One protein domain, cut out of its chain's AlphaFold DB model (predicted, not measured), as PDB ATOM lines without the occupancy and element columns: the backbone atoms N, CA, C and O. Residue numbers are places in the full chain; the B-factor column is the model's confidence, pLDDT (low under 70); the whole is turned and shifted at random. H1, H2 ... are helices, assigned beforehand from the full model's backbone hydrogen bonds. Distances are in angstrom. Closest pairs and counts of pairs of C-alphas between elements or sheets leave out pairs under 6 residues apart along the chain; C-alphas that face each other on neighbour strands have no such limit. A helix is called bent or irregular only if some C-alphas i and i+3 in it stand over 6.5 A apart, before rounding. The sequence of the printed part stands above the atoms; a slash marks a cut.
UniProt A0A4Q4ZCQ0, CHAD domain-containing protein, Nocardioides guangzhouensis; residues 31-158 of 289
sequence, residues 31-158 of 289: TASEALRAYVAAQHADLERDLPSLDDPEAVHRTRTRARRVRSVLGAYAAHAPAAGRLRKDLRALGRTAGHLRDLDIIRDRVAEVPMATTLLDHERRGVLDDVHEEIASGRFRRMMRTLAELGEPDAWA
ATOM      1  N   THR A  31      24.828  18.472  27.456       94.19
ATOM      2  CA  THR A  31      23.990  17.305  27.732       94.19
ATOM      3  C   THR A  31      23.392  16.755  26.433       94.19
ATOM      4  O   THR A  31      23.284  17.453  25.419       94.19
ATOM      5  N   ALA A  32      22.970  15.489  26.450       94.06
ATOM      6  CA  ALA A  32      22.297  14.874  25.310       94.06
ATOM      7  C   ALA A  32      21.008  15.621  24.929       94.06
ATOM      8  O   ALA A  32      20.769  15.856  23.745       94.06
ATOM      9  N   SER A  33      20.223  16.058  25.918       93.88
ATOM     10  CA  SER A  33      19.010  16.853  25.700       93.88
ATOM     11  C   SER A  33      19.318  18.174  24.993       93.88
ATOM     12  O   SER A  33      18.671  18.498  24.000       93.88
ATOM     13  N   GLU A  34      20.338  18.919  25.430       93.81
ATOM     14  CA  GLU A  34      20.737  20.175  24.782       93.81
ATOM     15  C   GLU A  34      21.209  19.959  23.342       93.81
ATOM     16  O   GLU A  34      20.767  20.669  22.433       93.81
ATOM     17  N   ALA A  35      22.074  18.966  23.119       95.00
ATOM     18  CA  ALA A  35      22.628  18.671  21.802       95.00
ATOM     19  C   ALA A  35      21.546  18.198  20.815       95.00
ATOM     20  O   ALA A  35      21.462  18.699  19.689       95.00
ATOM     21  N   LEU A  36      20.683  17.267  21.232       94.75
ATOM     22  CA  LEU A  36      19.612  16.730  20.391       94.75
ATOM     23  C   LEU A  36      18.511  17.764  20.134       94.75
ATOM     24  O   LEU A  36      18.013  17.842  19.009       94.75
ATOM     25  N   ARG A  37      18.170  18.600  21.121       94.50
ATOM     26  CA  ARG A  37      17.248  19.730  20.940       94.50
ATOM     27  C   ARG A  37      17.782  20.725  19.916       94.50
ATOM     28  O   ARG A  37      17.073  21.059  18.968       94.50
ATOM     29  N   ALA A  38      19.040  21.148  20.056       95.06
ATOM     30  CA  ALA A  38      19.687  22.045  19.098       95.06
ATOM     31  C   ALA A  38      19.723  21.435  17.686       95.06
ATOM     32  O   ALA A  38      19.432  22.119  16.702       95.06
ATOM     33  N   TYR A  39      20.003  20.132  17.584       94.69
ATOM     34  CA  TYR A  39      19.936  19.401  16.323       94.69
ATOM     35  C   TYR A  39      18.530  19.445  15.709       94.69
ATOM     36  O   TYR A  39      18.390  19.794  14.536       94.69
ATOM     37  N   VAL A  40      17.482  19.115  16.472       93.88
ATOM     38  CA  VAL A  40      16.098  19.111  15.972       93.88
ATOM     39  C   VAL A  40      15.661  20.513  15.550       93.88
ATOM     40  O   VAL A  40      15.111  20.651  14.457       93.88
ATOM     41  N   ALA A  41      15.974  21.543  16.340       95.06
ATOM     42  CA  ALA A  41      15.678  22.937  16.009       95.06
ATOM     43  C   ALA A  41      16.329  23.362  14.679       95.06
ATOM     44  O   ALA A  41      15.660  23.926  13.812       95.06
ATOM     45  N   ALA A  42      17.605  23.020  14.467       95.62
ATOM     46  CA  ALA A  42      18.299  23.305  13.211       95.62
ATOM     47  C   ALA A  42      17.665  22.570  12.015       95.62
ATOM     48  O   ALA A  42      17.456  23.161  10.956       95.62
ATOM     49  N   GLN A  43      17.309  21.289  12.177       94.19
ATOM     50  CA  GLN A  43      16.646  20.530  11.112       94.19
ATOM     51  C   GLN A  43      15.234  21.052  10.810       94.19
ATOM     52  O   GLN A  43      14.820  21.009   9.652       94.19
ATOM     53  N   HIS A  44      14.509  21.535  11.822       95.31
ATOM     54  CA  HIS A  44      13.197  22.158  11.667       95.31
ATOM     55  C   HIS A  44      13.288  23.448  10.845       95.31
ATOM     56  O   HIS A  44      12.653  23.531   9.797       95.31
ATOM     57  N   ALA A  45      14.145  24.389  11.254       95.94
ATOM     58  CA  ALA A  45      14.339  25.656  10.544       95.94
ATOM     59  C   ALA A  45      14.773  25.441   9.084       95.94
ATOM     60  O   ALA A  45      14.317  26.111   8.158       95.94
ATOM     61  N   ASP A  46      15.639  24.454   8.858       95.19
ATOM     62  CA  ASP A  46      16.071  24.105   7.515       95.19
ATOM     63  C   ASP A  46      14.955  23.489   6.653       95.19
ATOM     64  O   ASP A  46      14.902  23.761   5.453       95.19
ATOM     65  N   LEU A  47      14.080  22.660   7.237       94.50
ATOM     66  CA  LEU A  47      12.898  22.144   6.543       94.50
ATOM     67  C   LEU A  47      11.953  23.291   6.174       94.50
ATOM     68  O   LEU A  47      11.526  23.360   5.028       94.50
ATOM     69  N   GLU A  48      11.673  24.214   7.098       94.94
ATOM     70  CA  GLU A  48      10.828  25.390   6.832       94.94
ATOM     71  C   GLU A  48      11.351  26.238   5.669       94.94
ATOM     72  O   GLU A  48      10.557  26.722   4.864       94.94
ATOM     73  N   ARG A  49      12.675  26.371   5.537       94.94
ATOM     74  CA  ARG A  49      13.298  27.077   4.413       94.94
ATOM     75  C   ARG A  49      13.145  26.337   3.080       94.94
ATOM     76  O   ARG A  49      12.957  26.988   2.059       94.94
ATOM     77  N   ASP A  50      13.298  25.012   3.063       94.06
ATOM     78  CA  ASP A  50      13.364  24.230   1.818       94.06
ATOM     79  C   ASP A  50      11.964  23.864   1.263       94.06
ATOM     80  O   ASP A  50      11.794  23.764   0.049       94.06
ATOM     81  N   LEU A  51      10.952  23.698   2.124       91.94
ATOM     82  CA  LEU A  51       9.596  23.259   1.741       91.94
ATOM     83  C   LEU A  51       8.850  24.171   0.746       91.94
ATOM     84  O   LEU A  51       8.115  23.630  -0.078       91.94
ATOM     85  N   PRO A  52       8.986  25.511   0.776       93.31
ATOM     86  CA  PRO A  52       8.334  26.377  -0.206       93.31
ATOM     87  C   PRO A  52       8.910  26.267  -1.624       93.31
ATOM     88  O   PRO A  52       8.285  26.754  -2.559       93.31
ATOM     89  N   SER A  53      10.087  25.657  -1.787       94.62
ATOM     90  CA  SER A  53      10.842  25.651  -3.045       94.62
ATOM     91  C   SER A  53      10.944  24.259  -3.671       94.62
ATOM     92  O   SER A  53      11.920  23.977  -4.353       94.62
ATOM     93  N   LEU A  54       9.980  23.360  -3.448       92.69
ATOM     94  CA  LEU A  54      10.058  21.967  -3.930       92.69
ATOM     95  C   LEU A  54       9.964  21.802  -5.458       92.69
ATOM     96  O   LEU A  54      10.195  20.707  -5.970       92.69
ATOM     97  N   ASP A  55       9.712  22.885  -6.194       92.06
ATOM     98  CA  ASP A  55       9.979  22.940  -7.631       92.06
ATOM     99  C   ASP A  55      11.464  22.676  -7.946       92.06
ATOM    100  O   ASP A  55      11.762  21.980  -8.917       92.06
ATOM    101  N   ASP A  56      12.386  23.149  -7.097       94.44
ATOM    102  CA  ASP A  56      13.838  22.967  -7.213       94.44
ATOM    103  C   ASP A  56      14.268  21.541  -6.788       94.44
ATOM    104  O   ASP A  56      14.080  21.161  -5.622       94.44
ATOM    105  N   PRO A  57      14.894  20.744  -7.682       93.69
ATOM    106  CA  PRO A  57      15.441  19.423  -7.353       93.69
ATOM    107  C   PRO A  57      16.377  19.412  -6.137       93.69
ATOM    108  O   PRO A  57      16.388  18.449  -5.361       93.69
ATOM    109  N   GLU A  58      17.137  20.487  -5.911       94.12
ATOM    110  CA  GLU A  58      18.030  20.573  -4.757       94.12
ATOM    111  C   GLU A  58      17.253  20.770  -3.449       94.12
ATOM    112  O   GLU A  58      17.564  20.133  -2.437       94.12
ATOM    113  N   ALA A  59      16.189  21.577  -3.447       95.25
ATOM    114  CA  ALA A  59      15.284  21.690  -2.302       95.25
ATOM    115  C   ALA A  59      14.584  20.356  -1.982       95.25
ATOM    116  O   ALA A  59      14.485  19.973  -0.807       95.25
ATOM    117  N   VAL A  60      14.181  19.592  -3.004       95.31
ATOM    118  CA  VAL A  60      13.658  18.223  -2.846       95.31
ATOM    119  C   VAL A  60      14.709  17.314  -2.208       95.31
ATOM    120  O   VAL A  60      14.424  16.616  -1.223       95.31
ATOM    121  N   HIS A  61      15.942  17.327  -2.727       94.12
ATOM    122  CA  HIS A  61      17.039  16.518  -2.203       94.12
ATOM    123  C   HIS A  61      17.323  16.830  -0.728       94.12
ATOM    124  O   HIS A  61      17.408  15.906   0.098       94.12
ATOM    125  N   ARG A  62      17.422  18.119  -0.379       95.25
ATOM    126  CA  ARG A  62      17.636  18.577   0.999       95.25
ATOM    127  C   ARG A  62      16.478  18.159   1.900       95.25
ATOM    128  O   ARG A  62      16.726  17.498   2.909       95.25
ATOM    129  N   THR A  63      15.228  18.408   1.507       94.88
ATOM    130  CA  THR A  63      14.026  18.018   2.270       94.88
ATOM    131  C   THR A  63      13.991  16.513   2.548       94.88
ATOM    132  O   THR A  63      13.882  16.083   3.704       94.88
ATOM    133  N   ARG A  64      14.179  15.682   1.511       94.25
ATOM    134  CA  ARG A  64      14.237  14.214   1.640       94.25
ATOM    135  C   ARG A  64      15.358  13.787   2.586       94.25
ATOM    136  O   ARG A  64      15.156  12.915   3.440       94.25
ATOM    137  N   THR A  65      16.552  14.356   2.435       93.75
ATOM    138  CA  THR A  65      17.710  14.009   3.267       93.75
ATOM    139  C   THR A  65      17.491  14.399   4.725       93.75
ATOM    140  O   THR A  65      17.762  13.573   5.600       93.75
ATOM    141  N   ARG A  66      16.923  15.575   4.999       94.62
ATOM    142  CA  ARG A  66      16.613  16.074   6.349       94.62
ATOM    143  C   ARG A  66      15.571  15.225   7.057       94.62
ATOM    144  O   ARG A  66      15.850  14.698   8.133       94.62
ATOM    145  N   ALA A  67      14.429  14.966   6.417       94.38
ATOM    146  CA  ALA A  67      13.380  14.114   6.984       94.38
ATOM    147  C   ALA A  67      13.925  12.729   7.379       94.38
ATOM    148  O   ALA A  67      13.625  12.160   8.434       94.38
ATOM    149  N   ARG A  68      14.799  12.187   6.529       94.06
ATOM    150  CA  ARG A  68      15.477  10.905   6.722       94.06
ATOM    151  C   ARG A  68      16.513  10.945   7.846       94.06
ATOM    152  O   ARG A  68      16.582   9.964   8.587       94.06
ATOM    153  N   ARG A  69      17.282  12.032   7.958       94.69
ATOM    154  CA  ARG A  69      18.276  12.286   9.010       94.69
ATOM    155  C   ARG A  69      17.616  12.391  10.382       94.69
ATOM    156  O   ARG A  69      17.888  11.536  11.224       94.69
ATOM    157  N   VAL A  70      16.650  13.297  10.551       94.25
ATOM    158  CA  VAL A  70      15.896  13.474  11.809       94.25
ATOM    159  C   VAL A  70      15.276  12.154  12.262       94.25
ATOM    160  O   VAL A  70      15.456  11.723  13.397       94.25
ATOM    161  N   ARG A  71      14.612  11.432  11.350       95.19
ATOM    162  CA  ARG A  71      13.984  10.138  11.662       95.19
ATOM    163  C   ARG A  71      14.979   9.077  12.140       95.19
ATOM    164  O   ARG A  71      14.600   8.198  12.922       95.19
ATOM    165  N   SER A  72      16.196   9.086  11.600       94.62
ATOM    166  CA  SER A  72      17.256   8.163  12.005       94.62
ATOM    167  C   SER A  72      17.835   8.545  13.361       94.62
ATOM    168  O   SER A  72      17.933   7.659  14.204       94.62
ATOM    169  N   VAL A  73      18.131   9.828  13.589       95.62
ATOM    170  CA  VAL A  73      18.675  10.335  14.861       95.62
ATOM    171  C   VAL A  73      17.698  10.092  16.005       95.62
ATOM    172  O   VAL A  73      18.043   9.380  16.941       95.62
ATOM    173  N   LEU A  74      16.435  10.508  15.864       93.12
ATOM    174  CA  LEU A  74      15.373  10.195  16.835       93.12
ATOM    175  C   LEU A  74      15.178   8.689  17.034       93.12
ATOM    176  O   LEU A  74      14.575   8.239  18.002       93.12
ATOM    177  N   GLY A  75      15.605   7.887  16.059       93.44
ATOM    178  CA  GLY A  75      15.558   6.448  16.177       93.44
ATOM    179  C   GLY A  75      16.701   5.842  16.954       93.44
ATOM    180  O   GLY A  75      16.450   4.862  17.653       93.44
ATOM    181  N   ALA A  76      17.914   6.348  16.756       94.94
ATOM    182  CA  ALA A  76      19.119   5.923  17.456       94.94
ATOM    183  C   ALA A  76      19.055   6.359  18.922       94.94
ATOM    184  O   ALA A  76      19.137   5.519  19.805       94.94
ATOM    185  N   TYR A  77      18.726   7.625  19.164       94.38
ATOM    186  CA  TYR A  77      18.632   8.222  20.496       94.38
ATOM    187  C   TYR A  77      17.230   8.113  21.113       94.38
ATOM    188  O   TYR A  77      16.827   8.962  21.896       94.38
ATOM    189  N   ALA A  78      16.443   7.091  20.763       91.56
ATOM    190  CA  ALA A  78      15.035   7.008  21.175       91.56
ATOM    191  C   ALA A  78      14.831   6.934  22.702       91.56
ATOM    192  O   ALA A  78      13.769   7.320  23.176       91.56
ATOM    193  N   ALA A  79      15.825   6.447  23.454       89.62
ATOM    194  CA  ALA A  79      15.809   6.420  24.920       89.62
ATOM    195  C   ALA A  79      16.110   7.790  25.562       89.62
ATOM    196  O   ALA A  79      15.814   7.992  26.733       89.62
ATOM    197  N   HIS A  80      16.661   8.728  24.785       90.06
ATOM    198  CA  HIS A  80      17.080  10.063  25.227       90.06
ATOM    199  C   HIS A  80      16.342  11.186  24.489       90.06
ATOM    200  O   HIS A  80      16.713  12.344  24.621       90.06
ATOM    201  N   ALA A  81      15.340  10.851  23.671       88.00
ATOM    202  CA  ALA A  81      14.587  11.807  22.872       88.00
ATOM    203  C   ALA A  81      13.078  11.614  23.087       88.00
ATOM    204  O   ALA A  81      12.566  10.502  22.896       88.00
ATOM    205  N   PRO A  82      12.336  12.681  23.415       86.06
ATOM    206  CA  PRO A  82      10.905  12.590  23.638       86.06
ATOM    207  C   PRO A  82      10.160  12.377  22.314       86.06
ATOM    208  O   PRO A  82      10.664  12.638  21.219       86.06
ATOM    209  N   ALA A  83       8.932  11.858  22.403       74.12
ATOM    210  CA  ALA A  83       7.985  11.740  21.285       74.12
ATOM    211  C   ALA A  83       8.502  11.050  19.993       74.12
ATOM    212  O   ALA A  83       7.876  11.155  18.930       74.12
ATOM    213  N   ALA A  84       9.586  10.265  20.058       77.12
ATOM    214  CA  ALA A  84      10.246   9.699  18.879       77.12
ATOM    215  C   ALA A  84       9.325   8.804  18.022       77.12
ATOM    216  O   ALA A  84       9.435   8.774  16.797       77.12
ATOM    217  N   GLY A  85       8.392   8.064  18.626       81.38
ATOM    218  CA  GLY A  85       7.592   7.051  17.925       81.38
ATOM    219  C   GLY A  85       6.690   7.600  16.810       81.38
ATOM    220  O   GLY A  85       6.799   7.179  15.653       81.38
ATOM    221  N   ARG A  86       5.778   8.523  17.147       83.94
ATOM    222  CA  ARG A  86       4.798   9.081  16.194       83.94
ATOM    223  C   ARG A  86       5.473   9.988  15.170       83.94
ATOM    224  O   ARG A  86       5.239   9.824  13.975       83.94
ATOM    225  N   LEU A  87       6.379  10.852  15.620       89.06
ATOM    226  CA  LEU A  87       7.115  11.763  14.749       89.06
ATOM    227  C   LEU A  87       7.930  11.016  13.686       89.06
ATOM    228  O   LEU A  87       7.928  11.382  12.514       89.06
ATOM    229  N   ARG A  88       8.558   9.888  14.039       92.75
ATOM    230  CA  ARG A  88       9.291   9.069  13.061       92.75
ATOM    231  C   ARG A  88       8.400   8.453  11.984       92.75
ATOM    232  O   ARG A  88       8.894   8.199  10.882       92.75
ATOM    233  N   LYS A  89       7.123   8.179  12.279       91.88
ATOM    234  CA  LYS A  89       6.152   7.719  11.271       91.88
ATOM    235  C   LYS A  89       5.808   8.852  10.309       91.88
ATOM    236  O   LYS A  89       5.868   8.630   9.103       91.88
ATOM    237  N   ASP A  90       5.543  10.043  10.837       92.69
ATOM    238  CA  ASP A  90       5.211  11.222  10.033       92.69
ATOM    239  C   ASP A  90       6.409  11.640   9.146       92.69
ATOM    240  O   ASP A  90       6.273  11.746   7.928       92.69
ATOM    241  N   LEU A  91       7.632  11.683   9.689       94.06
ATOM    242  CA  LEU A  91       8.866  11.927   8.920       94.06
ATOM    243  C   LEU A  91       9.140  10.859   7.849       94.06
ATOM    244  O   LEU A  91       9.755  11.134   6.817       94.06
ATOM    245  N   ARG A  92       8.711   9.608   8.080       93.31
ATOM    246  CA  ARG A  92       8.799   8.548   7.063       93.31
ATOM    247  C   ARG A  92       7.833   8.812   5.915       93.31
ATOM    248  O   ARG A  92       8.176   8.463   4.790       93.31
ATOM    249  N   ALA A  93       6.648   9.354   6.194       91.69
ATOM    250  CA  ALA A  93       5.700   9.747   5.158       91.69
ATOM    251  C   ALA A  93       6.294  10.882   4.313       91.69
ATOM    252  O   ALA A  93       6.480  10.674   3.119       91.69
ATOM    253  N   LEU A  94       6.760  11.971   4.939       91.75
ATOM    254  CA  LEU A  94       7.432  13.072   4.233       91.75
ATOM    255  C   LEU A  94       8.602  12.577   3.367       91.75
ATOM    256  O   LEU A  94       8.683  12.880   2.180       91.75
ATOM    257  N   GLY A  95       9.497  11.770   3.943       92.31
ATOM    258  CA  GLY A  95      10.660  11.256   3.220       92.31
ATOM    259  C   GLY A  95      10.326  10.305   2.063       92.31
ATOM    260  O   GLY A  95      11.178  10.105   1.203       92.31
ATOM    261  N   ARG A  96       9.127   9.704   2.036       90.94
ATOM    262  CA  ARG A  96       8.633   8.916   0.892       90.94
ATOM    263  C   ARG A  96       8.048   9.816  -0.184       90.94
ATOM    264  O   ARG A  96       8.389   9.633  -1.341       90.94
ATOM    265  N   THR A  97       7.247  10.800   0.213       89.50
ATOM    266  CA  THR A  97       6.625  11.771  -0.692       89.50
ATOM    267  C   THR A  97       7.682  12.584  -1.444       89.50
ATOM    268  O   THR A  97       7.790  12.469  -2.659       89.50
ATOM    269  N   ALA A  98       8.594  13.257  -0.727       90.81
ATOM    270  CA  ALA A  98       9.778  13.889  -1.335       90.81
ATOM    271  C   ALA A  98      10.741  12.860  -1.961       90.81
ATOM    272  O   ALA A  98      11.628  13.184  -2.749       90.81
ATOM    273  N   GLY A  99      10.582  11.592  -1.575       91.81
ATOM    274  CA  GLY A  99      11.316  10.472  -2.119       91.81
ATOM    275  C   GLY A  99      11.063  10.288  -3.610       91.81
ATOM    276  O   GLY A  99      12.024  10.237  -4.372       91.81
ATOM    277  N   HIS A 100       9.791  10.253  -4.000       92.00
ATOM    278  CA  HIS A 100       9.379  10.035  -5.383       92.00
ATOM    279  C   HIS A 100       9.875  11.148  -6.314       92.00
ATOM    280  O   HIS A 100      10.441  10.836  -7.355       92.00
ATOM    281  N   LEU A 101       9.776  12.421  -5.901       94.50
ATOM    282  CA  LEU A 101      10.343  13.544  -6.662       94.50
ATOM    283  C   LEU A 101      11.845  13.362  -6.905       94.50
ATOM    284  O   LEU A 101      12.293  13.422  -8.044       94.50
ATOM    285  N   ARG A 102      12.616  13.048  -5.850       93.75
ATOM    286  CA  ARG A 102      14.067  12.866  -5.998       93.75
ATOM    287  C   ARG A 102      14.415  11.699  -6.916       93.75
ATOM    288  O   ARG A 102      15.425  11.767  -7.608       93.75
ATOM    289  N   ASP A 103      13.640  10.620  -6.879       92.38
ATOM    290  CA  ASP A 103      13.890   9.474  -7.748       92.38
ATOM    291  C   ASP A 103      13.694   9.888  -9.222       92.38
ATOM    292  O   ASP A 103      14.551   9.574 -10.045       92.38
ATOM    293  N   LEU A 104      12.659  10.679  -9.538       94.44
ATOM    294  CA  LEU A 104      12.462  11.255 -10.877       94.44
ATOM    295  C   LEU A 104      13.588  12.220 -11.271       94.44
ATOM    296  O   LEU A 104      14.077  12.130 -12.393       94.44
ATOM    297  N   ASP A 105      14.048  13.080 -10.355       94.00
ATOM    298  CA  ASP A 105      15.176  13.992 -10.602       94.00
ATOM    299  C   ASP A 105      16.455  13.218 -10.975       94.00
ATOM    300  O   ASP A 105      17.119  13.541 -11.954       94.00
ATOM    301  N   ILE A 106      16.778  12.146 -10.235       91.19
ATOM    302  CA  ILE A 106      17.954  11.300 -10.516       91.19
ATOM    303  C   ILE A 106      17.827  10.613 -11.877       91.19
ATOM    304  O   ILE A 106      18.803  10.529 -12.621       91.19
ATOM    305  N   ILE A 107      16.644  10.077 -12.192       91.69
ATOM    306  CA  ILE A 107      16.406   9.403 -13.473       91.69
ATOM    307  C   ILE A 107      16.551  10.415 -14.611       91.69
ATOM    308  O   ILE A 107      17.226  10.118 -15.593       91.69
ATOM    309  N   ARG A 108      15.986  11.617 -14.452       93.50
ATOM    310  CA  ARG A 108      16.073  12.712 -15.424       93.50
ATOM    311  C   ARG A 108      17.515  13.082 -15.738       93.50
ATOM    312  O   ARG A 108      17.854  13.165 -16.914       93.50
ATOM    313  N   ASP A 109      18.357  13.235 -14.716       90.81
ATOM    314  CA  ASP A 109      19.784  13.539 -14.894       90.81
ATOM    315  C   ASP A 109      20.507  12.449 -15.704       90.81
ATOM    316  O   ASP A 109      21.398  12.738 -16.499       90.81
ATOM    317  N   ARG A 110      20.106  11.183 -15.542       87.44
ATOM    318  CA  ARG A 110      20.732  10.028 -16.209       87.44
ATOM    319  C   ARG A 110      20.283   9.813 -17.645       87.44
ATOM    320  O   ARG A 110      21.036   9.245 -18.428       87.44
ATOM    321  N   VAL A 111      19.071  10.240 -17.988       88.69
ATOM    322  CA  VAL A 111      18.510  10.120 -19.345       88.69
ATOM    323  C   VAL A 111      18.484  11.461 -20.078       88.69
ATOM    324  O   VAL A 111      17.730  11.621 -21.033       88.69
ATOM    325  N   ALA A 112      19.307  12.425 -19.649       89.81
ATOM    326  CA  ALA A 112      19.349  13.781 -20.200       89.81
ATOM    327  C   ALA A 112      19.537  13.813 -21.731       89.81
ATOM    328  O   ALA A 112      18.950  14.656 -22.407       89.81
ATOM    329  N   GLU A 113      20.274  12.841 -22.277       86.12
ATOM    330  CA  GLU A 113      20.539  12.674 -23.713       86.12
ATOM    331  C   GLU A 113      19.382  12.022 -24.496       86.12
ATOM    332  O   GLU A 113      19.492  11.783 -25.698       86.12
ATOM    333  N   VAL A 114      18.255  11.720 -23.842       87.19
ATOM    334  CA  VAL A 114      17.064  11.106 -24.445       87.19
ATOM    335  C   VAL A 114      15.882  12.090 -24.331       87.19
ATOM    336  O   VAL A 114      15.091  11.998 -23.389       87.19
ATOM    337  N   PRO A 115      15.706  13.037 -25.281       87.38
ATOM    338  CA  PRO A 115      14.774  14.168 -25.142       87.38
ATOM    339  C   PRO A 115      13.308  13.791 -24.889       87.38
ATOM    340  O   PRO A 115      12.564  14.493 -24.204       87.38
ATOM    341  N   MET A 116      12.864  12.668 -25.450       90.06
ATOM    342  CA  MET A 116      11.505  12.192 -25.213       90.06
ATOM    343  C   MET A 116      11.340  11.630 -23.794       90.06
ATOM    344  O   MET A 116      10.312  11.854 -23.159       90.06
ATOM    345  N   ALA A 117      12.363  10.956 -23.257       89.12
ATOM    346  CA  ALA A 117      12.339  10.439 -21.891       89.12
ATOM    347  C   ALA A 117      12.280  11.585 -20.870       89.12
ATOM    348  O   ALA A 117      11.478  11.539 -19.939       89.12
ATOM    349  N   THR A 118      13.068  12.645 -21.081       92.25
ATOM    350  CA  THR A 118      13.047  13.837 -20.219       92.25
ATOM    351  C   THR A 118      11.700  14.557 -20.267       92.25
ATOM    352  O   THR A 118      11.185  14.940 -19.221       92.25
ATOM    353  N   THR A 119      11.065  14.651 -21.439       93.25
ATOM    354  CA  THR A 119       9.718  15.238 -21.578       93.25
ATOM    355  C   THR A 119       8.662  14.465 -20.778       93.25
ATOM    356  O   THR A 119       7.839  15.072 -20.086       93.25
ATOM    357  N   LEU A 120       8.688  13.128 -20.842       93.62
ATOM    358  CA  LEU A 120       7.782  12.270 -20.072       93.62
ATOM    359  C   LEU A 120       8.036  12.389 -18.560       93.62
ATOM    360  O   LEU A 120       7.083  12.526 -17.793       93.62
ATOM    361  N   LEU A 121       9.306  12.413 -18.139       94.31
ATOM    362  CA  LEU A 121       9.697  12.618 -16.739       94.31
ATOM    363  C   LEU A 121       9.237  13.966 -16.198       94.31
ATOM    364  O   LEU A 121       8.708  14.024 -15.094       94.31
ATOM    365  N   ASP A 122       9.398  15.041 -16.967       94.25
ATOM    366  CA  ASP A 122       8.984  16.377 -16.545       94.25
ATOM    367  C   ASP A 122       7.461  16.444 -16.347       94.25
ATOM    368  O   ASP A 122       6.984  17.139 -15.448       94.25
ATOM    369  N   HIS A 123       6.681  15.715 -17.154       94.38
ATOM    370  CA  HIS A 123       5.236  15.594 -16.959       94.38
ATOM    371  C   HIS A 123       4.879  14.787 -15.703       94.38
ATOM    372  O   HIS A 123       4.096  15.270 -14.885       94.38
ATOM    373  N   GLU A 124       5.481  13.607 -15.516       95.00
ATOM    374  CA  GLU A 124       5.277  12.772 -14.323       95.00
ATOM    375  C   GLU A 124       5.664  13.528 -13.042       95.00
ATOM    376  O   GLU A 124       4.911  13.542 -12.069       95.00
ATOM    377  N   ARG A 125       6.794  14.244 -13.068       94.94
ATOM    378  CA  ARG A 125       7.290  15.040 -11.942       94.94
ATOM    379  C   ARG A 125       6.313  16.134 -11.528       94.94
ATOM    380  O   ARG A 125       6.145  16.337 -10.330       94.94
ATOM    381  N   ARG A 126       5.665  16.822 -12.479       94.75
ATOM    382  CA  ARG A 126       4.644  17.841 -12.161       94.75
ATOM    383  C   ARG A 126       3.467  17.237 -11.398       94.75
ATOM    384  O   ARG A 126       3.113  17.765 -10.354       94.75
ATOM    385  N   GLY A 127       2.940  16.099 -11.855       93.81
ATOM    386  CA  GLY A 127       1.854  15.412 -11.146       93.81
ATOM    387  C   GLY A 127       2.257  14.974  -9.734       93.81
ATOM    388  O   GLY A 127       1.528  15.208  -8.776       93.81
ATOM    389  N   VAL A 128       3.462  14.417  -9.575       94.12
ATOM    390  CA  VAL A 128       3.980  14.040  -8.248       94.12
ATOM    391  C   VAL A 128       4.196  15.265  -7.352       94.12
ATOM    392  O   VAL A 128       4.016  15.173  -6.139       94.12
ATOM    393  N   LEU A 129       4.591  16.410  -7.913       94.62
ATOM    394  CA  LEU A 129       4.765  17.645  -7.150       94.62
ATOM    395  C   LEU A 129       3.429  18.176  -6.620       94.62
ATOM    396  O   LEU A 129       3.371  18.593  -5.464       94.62
ATOM    397  N   ASP A 130       2.361  18.100  -7.415       92.69
ATOM    398  CA  ASP A 130       1.012  18.454  -6.966       92.69
ATOM    399  C   ASP A 130       0.586  17.580  -5.769       92.69
ATOM    400  O   ASP A 130       0.196  18.112  -4.725       92.69
ATOM    401  N   ASP A 131       0.798  16.258  -5.842       90.38
ATOM    402  CA  ASP A 131       0.548  15.331  -4.723       90.38
ATOM    403  C   ASP A 131       1.368  15.697  -3.466       90.38
ATOM    404  O   ASP A 131       0.908  15.577  -2.323       90.38
ATOM    405  N   VAL A 132       2.618  16.139  -3.652       91.50
ATOM    406  CA  VAL A 132       3.499  16.575  -2.557       91.50
ATOM    407  C   VAL A 132       2.969  17.855  -1.907       91.50
ATOM    408  O   VAL A 132       2.964  17.950  -0.676       91.50
ATOM    409  N   HIS A 133       2.500  18.820  -2.700       91.81
ATOM    410  CA  HIS A 133       1.897  20.049  -2.190       91.81
ATOM    411  C   HIS A 133       0.617  19.769  -1.395       91.81
ATOM    412  O   HIS A 133       0.445  20.328  -0.306       91.81
ATOM    413  N   GLU A 134      -0.238  18.854  -1.859       91.19
ATOM    414  CA  GLU A 134      -1.419  18.417  -1.104       91.19
ATOM    415  C   GLU A 134      -1.043  17.767   0.239       91.19
ATOM    416  O   GLU A 134      -1.625  18.083   1.286       91.19
ATOM    417  N   GLU A 135      -0.022  16.903   0.252       89.50
ATOM    418  CA  GLU A 135       0.466  16.272   1.481       89.50
ATOM    419  C   GLU A 135       1.010  17.304   2.477       89.50
ATOM    420  O   GLU A 135       0.715  17.217   3.674       89.50
ATOM    421  N   ILE A 136       1.778  18.291   2.012       90.56
ATOM    422  CA  ILE A 136       2.337  19.361   2.853       90.56
ATOM    423  C   ILE A 136       1.228  20.274   3.390       90.56
ATOM    424  O   ILE A 136       1.269  20.697   4.550       90.56
ATOM    425  N   ALA A 137       0.175  20.513   2.606       91.44
ATOM    426  CA  ALA A 137      -1.006  21.241   3.057       91.44
ATOM    427  C   ALA A 137      -1.844  20.451   4.084       91.44
ATOM    428  O   ALA A 137      -2.674  21.032   4.800       91.44
ATOM    429  N   SER A 138      -1.637  19.138   4.213       93.81
ATOM    430  CA  SER A 138      -2.435  18.276   5.083       93.81
ATOM    431  C   SER A 138      -2.315  18.628   6.573       93.81
ATOM    432  O   SER A 138      -1.299  19.106   7.088       93.81
ATOM    433  N   GLY A 139      -3.366  18.308   7.334       95.00
ATOM    434  CA  GLY A 139      -3.330  18.434   8.794       95.00
ATOM    435  C   GLY A 139      -2.310  17.498   9.456       95.00
ATOM    436  O   GLY A 139      -1.856  17.776  10.566       95.00
ATOM    437  N   ARG A 140      -1.932  16.387   8.803       92.06
ATOM    438  CA  ARG A 140      -0.877  15.484   9.295       92.06
ATOM    439  C   ARG A 140       0.474  16.184   9.263       92.06
ATOM    440  O   ARG A 140       1.140  16.207  10.295       92.06
ATOM    441  N   PHE A 141       0.826  16.771   8.125       93.56
ATOM    442  CA  PHE A 141       2.091  17.469   7.945       93.56
ATOM    443  C   PHE A 141       2.223  18.666   8.892       93.56
ATOM    444  O   PHE A 141       3.204  18.768   9.625       93.56
ATOM    445  N   ARG A 142       1.184  19.506   8.990       94.31
ATOM    446  CA  ARG A 142       1.168  20.650   9.920       94.31
ATOM    447  C   ARG A 142       1.387  20.244  11.380       94.31
ATOM    448  O   ARG A 142       2.115  20.915  12.104       94.31
ATOM    449  N   ARG A 143       0.801  19.124  11.822       94.00
ATOM    450  CA  ARG A 143       1.056  18.580  13.168       94.00
ATOM    451  C   ARG A 143       2.495  18.109  13.339       94.00
ATOM    452  O   ARG A 143       3.067  18.353  14.389       94.00
ATOM    453  N   MET A 144       3.061  17.443  12.334       94.75
ATOM    454  CA  MET A 144       4.454  16.996  12.365       94.75
ATOM    455  C   MET A 144       5.419  18.180  12.485       94.75
ATOM    456  O   MET A 144       6.303  18.130  13.334       94.75
ATOM    457  N   MET A 145       5.231  19.239  11.688       95.31
ATOM    458  CA  MET A 145       6.051  20.456  11.776       95.31
ATOM    459  C   MET A 145       5.915  21.127  13.141       95.31
ATOM    460  O   MET A 145       6.920  21.424  13.770       95.31
ATOM    461  N   ARG A 146       4.691  21.243  13.674       94.94
ATOM    462  CA  ARG A 146       4.492  21.766  15.032       94.94
ATOM    463  C   ARG A 146       5.201  20.925  16.098       94.94
ATOM    464  O   ARG A 146       5.848  21.492  16.961       94.94
ATOM    465  N   THR A 147       5.134  19.595  16.022       94.31
ATOM    466  CA  THR A 147       5.874  18.730  16.955       94.31
ATOM    467  C   THR A 147       7.388  18.894  16.807       94.31
ATOM    468  O   THR A 147       8.094  18.849  17.804       94.31
ATOM    469  N   LEU A 148       7.915  19.103  15.595       94.25
ATOM    470  CA  LEU A 148       9.338  19.419  15.409       94.25
ATOM    471  C   LEU A 148       9.715  20.764  16.040       94.25
ATOM    472  O   LEU A 148      10.765  20.840  16.670       94.25
ATOM    473  N   ALA A 149       8.863  21.781  15.899       94.81
ATOM    474  CA  ALA A 149       9.049  23.079  16.542       94.81
ATOM    475  C   ALA A 149       9.031  22.955  18.075       94.81
ATOM    476  O   ALA A 149       9.960  23.413  18.729       94.81
ATOM    477  N   GLU A 150       8.040  22.254  18.639       94.12
ATOM    478  CA  GLU A 150       7.935  21.969  20.080       94.12
ATOM    479  C   GLU A 150       9.188  21.250  20.604       94.12
ATOM    480  O   GLU A 150       9.711  21.600  21.654       94.12
ATOM    481  N   LEU A 151       9.728  20.286  19.848       93.06
ATOM    482  CA  LEU A 151      10.975  19.597  20.198       93.06
ATOM    483  C   LEU A 151      12.231  20.478  20.095       93.06
ATOM    484  O   LEU A 151      13.293  20.048  20.544       93.06
ATOM    485  N   GLY A 152      12.148  21.671  19.507       92.12
ATOM    486  CA  GLY A 152      13.210  22.679  19.559       92.12
ATOM    487  C   GLY A 152      13.252  23.448  20.886       92.12
ATOM    488  O   GLY A 152      14.290  24.027  21.231       92.12
ATOM    489  N   GLU A 153      12.167  23.403  21.660       93.12
ATOM    490  CA  GLU A 153      12.017  24.142  22.912       93.12
ATOM    491  C   GLU A 153      12.499  23.334  24.128       93.12
ATOM    492  O   GLU A 153      12.337  22.112  24.151       93.12
ATOM    493  N   PRO A 154      13.101  23.977  25.152       91.00
ATOM    494  CA  PRO A 154      13.598  23.285  26.346       91.00
ATOM    495  C   PRO A 154      12.528  22.471  27.082       91.00
ATOM    496  O   PRO A 154      12.798  21.344  27.495       91.00
ATOM    497  N   ASP A 155      11.307  23.003  27.181       92.12
ATOM    498  CA  ASP A 155      10.208  22.402  27.948       92.12
ATOM    499  C   ASP A 155       9.842  20.990  27.470       92.12
ATOM    500  O   ASP A 155       9.452  20.142  28.271       92.12
ATOM    501  N   ALA A 156      10.021  20.692  26.178       91.31
ATOM    502  CA  ALA A 156       9.733  19.368  25.629       91.31
ATOM    503  C   ALA A 156      10.680  18.268  26.147       91.31
ATOM    504  O   ALA A 156      10.379  17.084  25.992       91.31
ATOM    505  N   TRP A 157      11.810  18.646  26.753       92.19
ATOM    506  CA  TRP A 157      12.867  17.748  27.220       92.19
ATOM    507  C   TRP A 157      12.962  17.678  28.747       92.19
ATOM    508  O   TRP A 157      13.861  17.010  29.250       92.19
ATOM    509  N   ALA A 158      12.049  18.324  29.483       88.50
ATOM    510  CA  ALA A 158      12.105  18.435  30.944       88.50
ATOM    511  C   ALA A 158      12.170  17.076  31.674       88.50
ATOM    512  O   ALA A 158      12.827  16.964  32.703       88.50
TER     513      ALA A 158
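What this domain is: This is residues 31 to 158 of the 289 residues of the protein "CHAD domain-containing protein" of Nocardioides guangzhouensis (UniProt A0A4Q4ZCQ0). Three helices, H1, H2 and H3, run back and forth side by side, with H2 between the other two, and a fourth, H4, folds back along residues 97 to 108 of H3, so that the H3 and H4 hairpin makes one end of a rod. H5 then crosses from H3 to H1, and the short H6 packs on residues 33 to 37 of H1 near the other end. The printed part has 128 residues, with six named helices in the order H1 to H6 and no named strand; the class is all helix. It is only just compact, close to loose, with a radius of gyration of the C-alphas of 16.3 A and spans of 56 by 26 by 22 A.

Where its parts are: H1 is residues 32 to 53, from C-alpha 32 at (22.297, 14.874, 25.310), 32.4 A long; it is only just irregular, C-alphas 49 and 52 being 6.8 A apart. H2 is residues 57 to 76, 28.5 A. H3, the longest by residues, is residues 84 to 110, 36.6 A, with a kink of 29 degrees near residue 97. H4 is residues 115 to 137, 33.1 A, beginning at C-alpha 115 at (14.774, 14.168, -25.142). H5 is residues 139 to 150, 16.3 A. H6 is residues 154 to 157, 5.7 A, ending at C-alpha 157 at (12.867, 17.748, 27.220).

How they stand to each other: H1 and H3 are the hubs, touching three helices each, yet they are apart from each other. H1 and H2 are a hairpin and touch, at a shallow tilt of 23 degrees, opposite ways; their closest C-alphas, of Asp 50 and Ala 59, are 5.2 A apart. H2 and H3 are a hairpin too and touch, at a shallow tilt of 33 degrees, only just short of steep, opposite ways; the closest C-alphas are those of Arg 64 and Gly 95, 4.9 A. H3 and H4, also a hairpin, touch at a shallow tilt of 18 degrees, opposite ways, with the C-alphas of Arg 108 and Thr 118 closest at 5.8 A. H5 touches H3 at residues 87 to 94 alone, closest at the C-alphas of Asp 90 and Met 144, 6.3 A. Residues 145 to 149 of H5 touch H1, with the C-alphas of His 44 and Leu 148 closest at 6.0 A, at a steep tilt of 41 degrees, opposite ways. H6 touches H1, the C-alphas of Ser 33 and Trp 157 being closest at 6.4 A. In H2, H4 and H5 every O i to N i+4 pair is within hydrogen-bond range, in H1 16 of 18 and in H3 21 of 23; H6 is too short for such a pair.

The domain as a whole: The two C-alphas farthest apart, of Met 116 and Ala 158, are 56.5 A apart. The printed part has no cut; its links are tight except H2 to H3, which is short, with 7 residues. The mean pLDDT of the printed part is 92.5, and no printed residue is under 70.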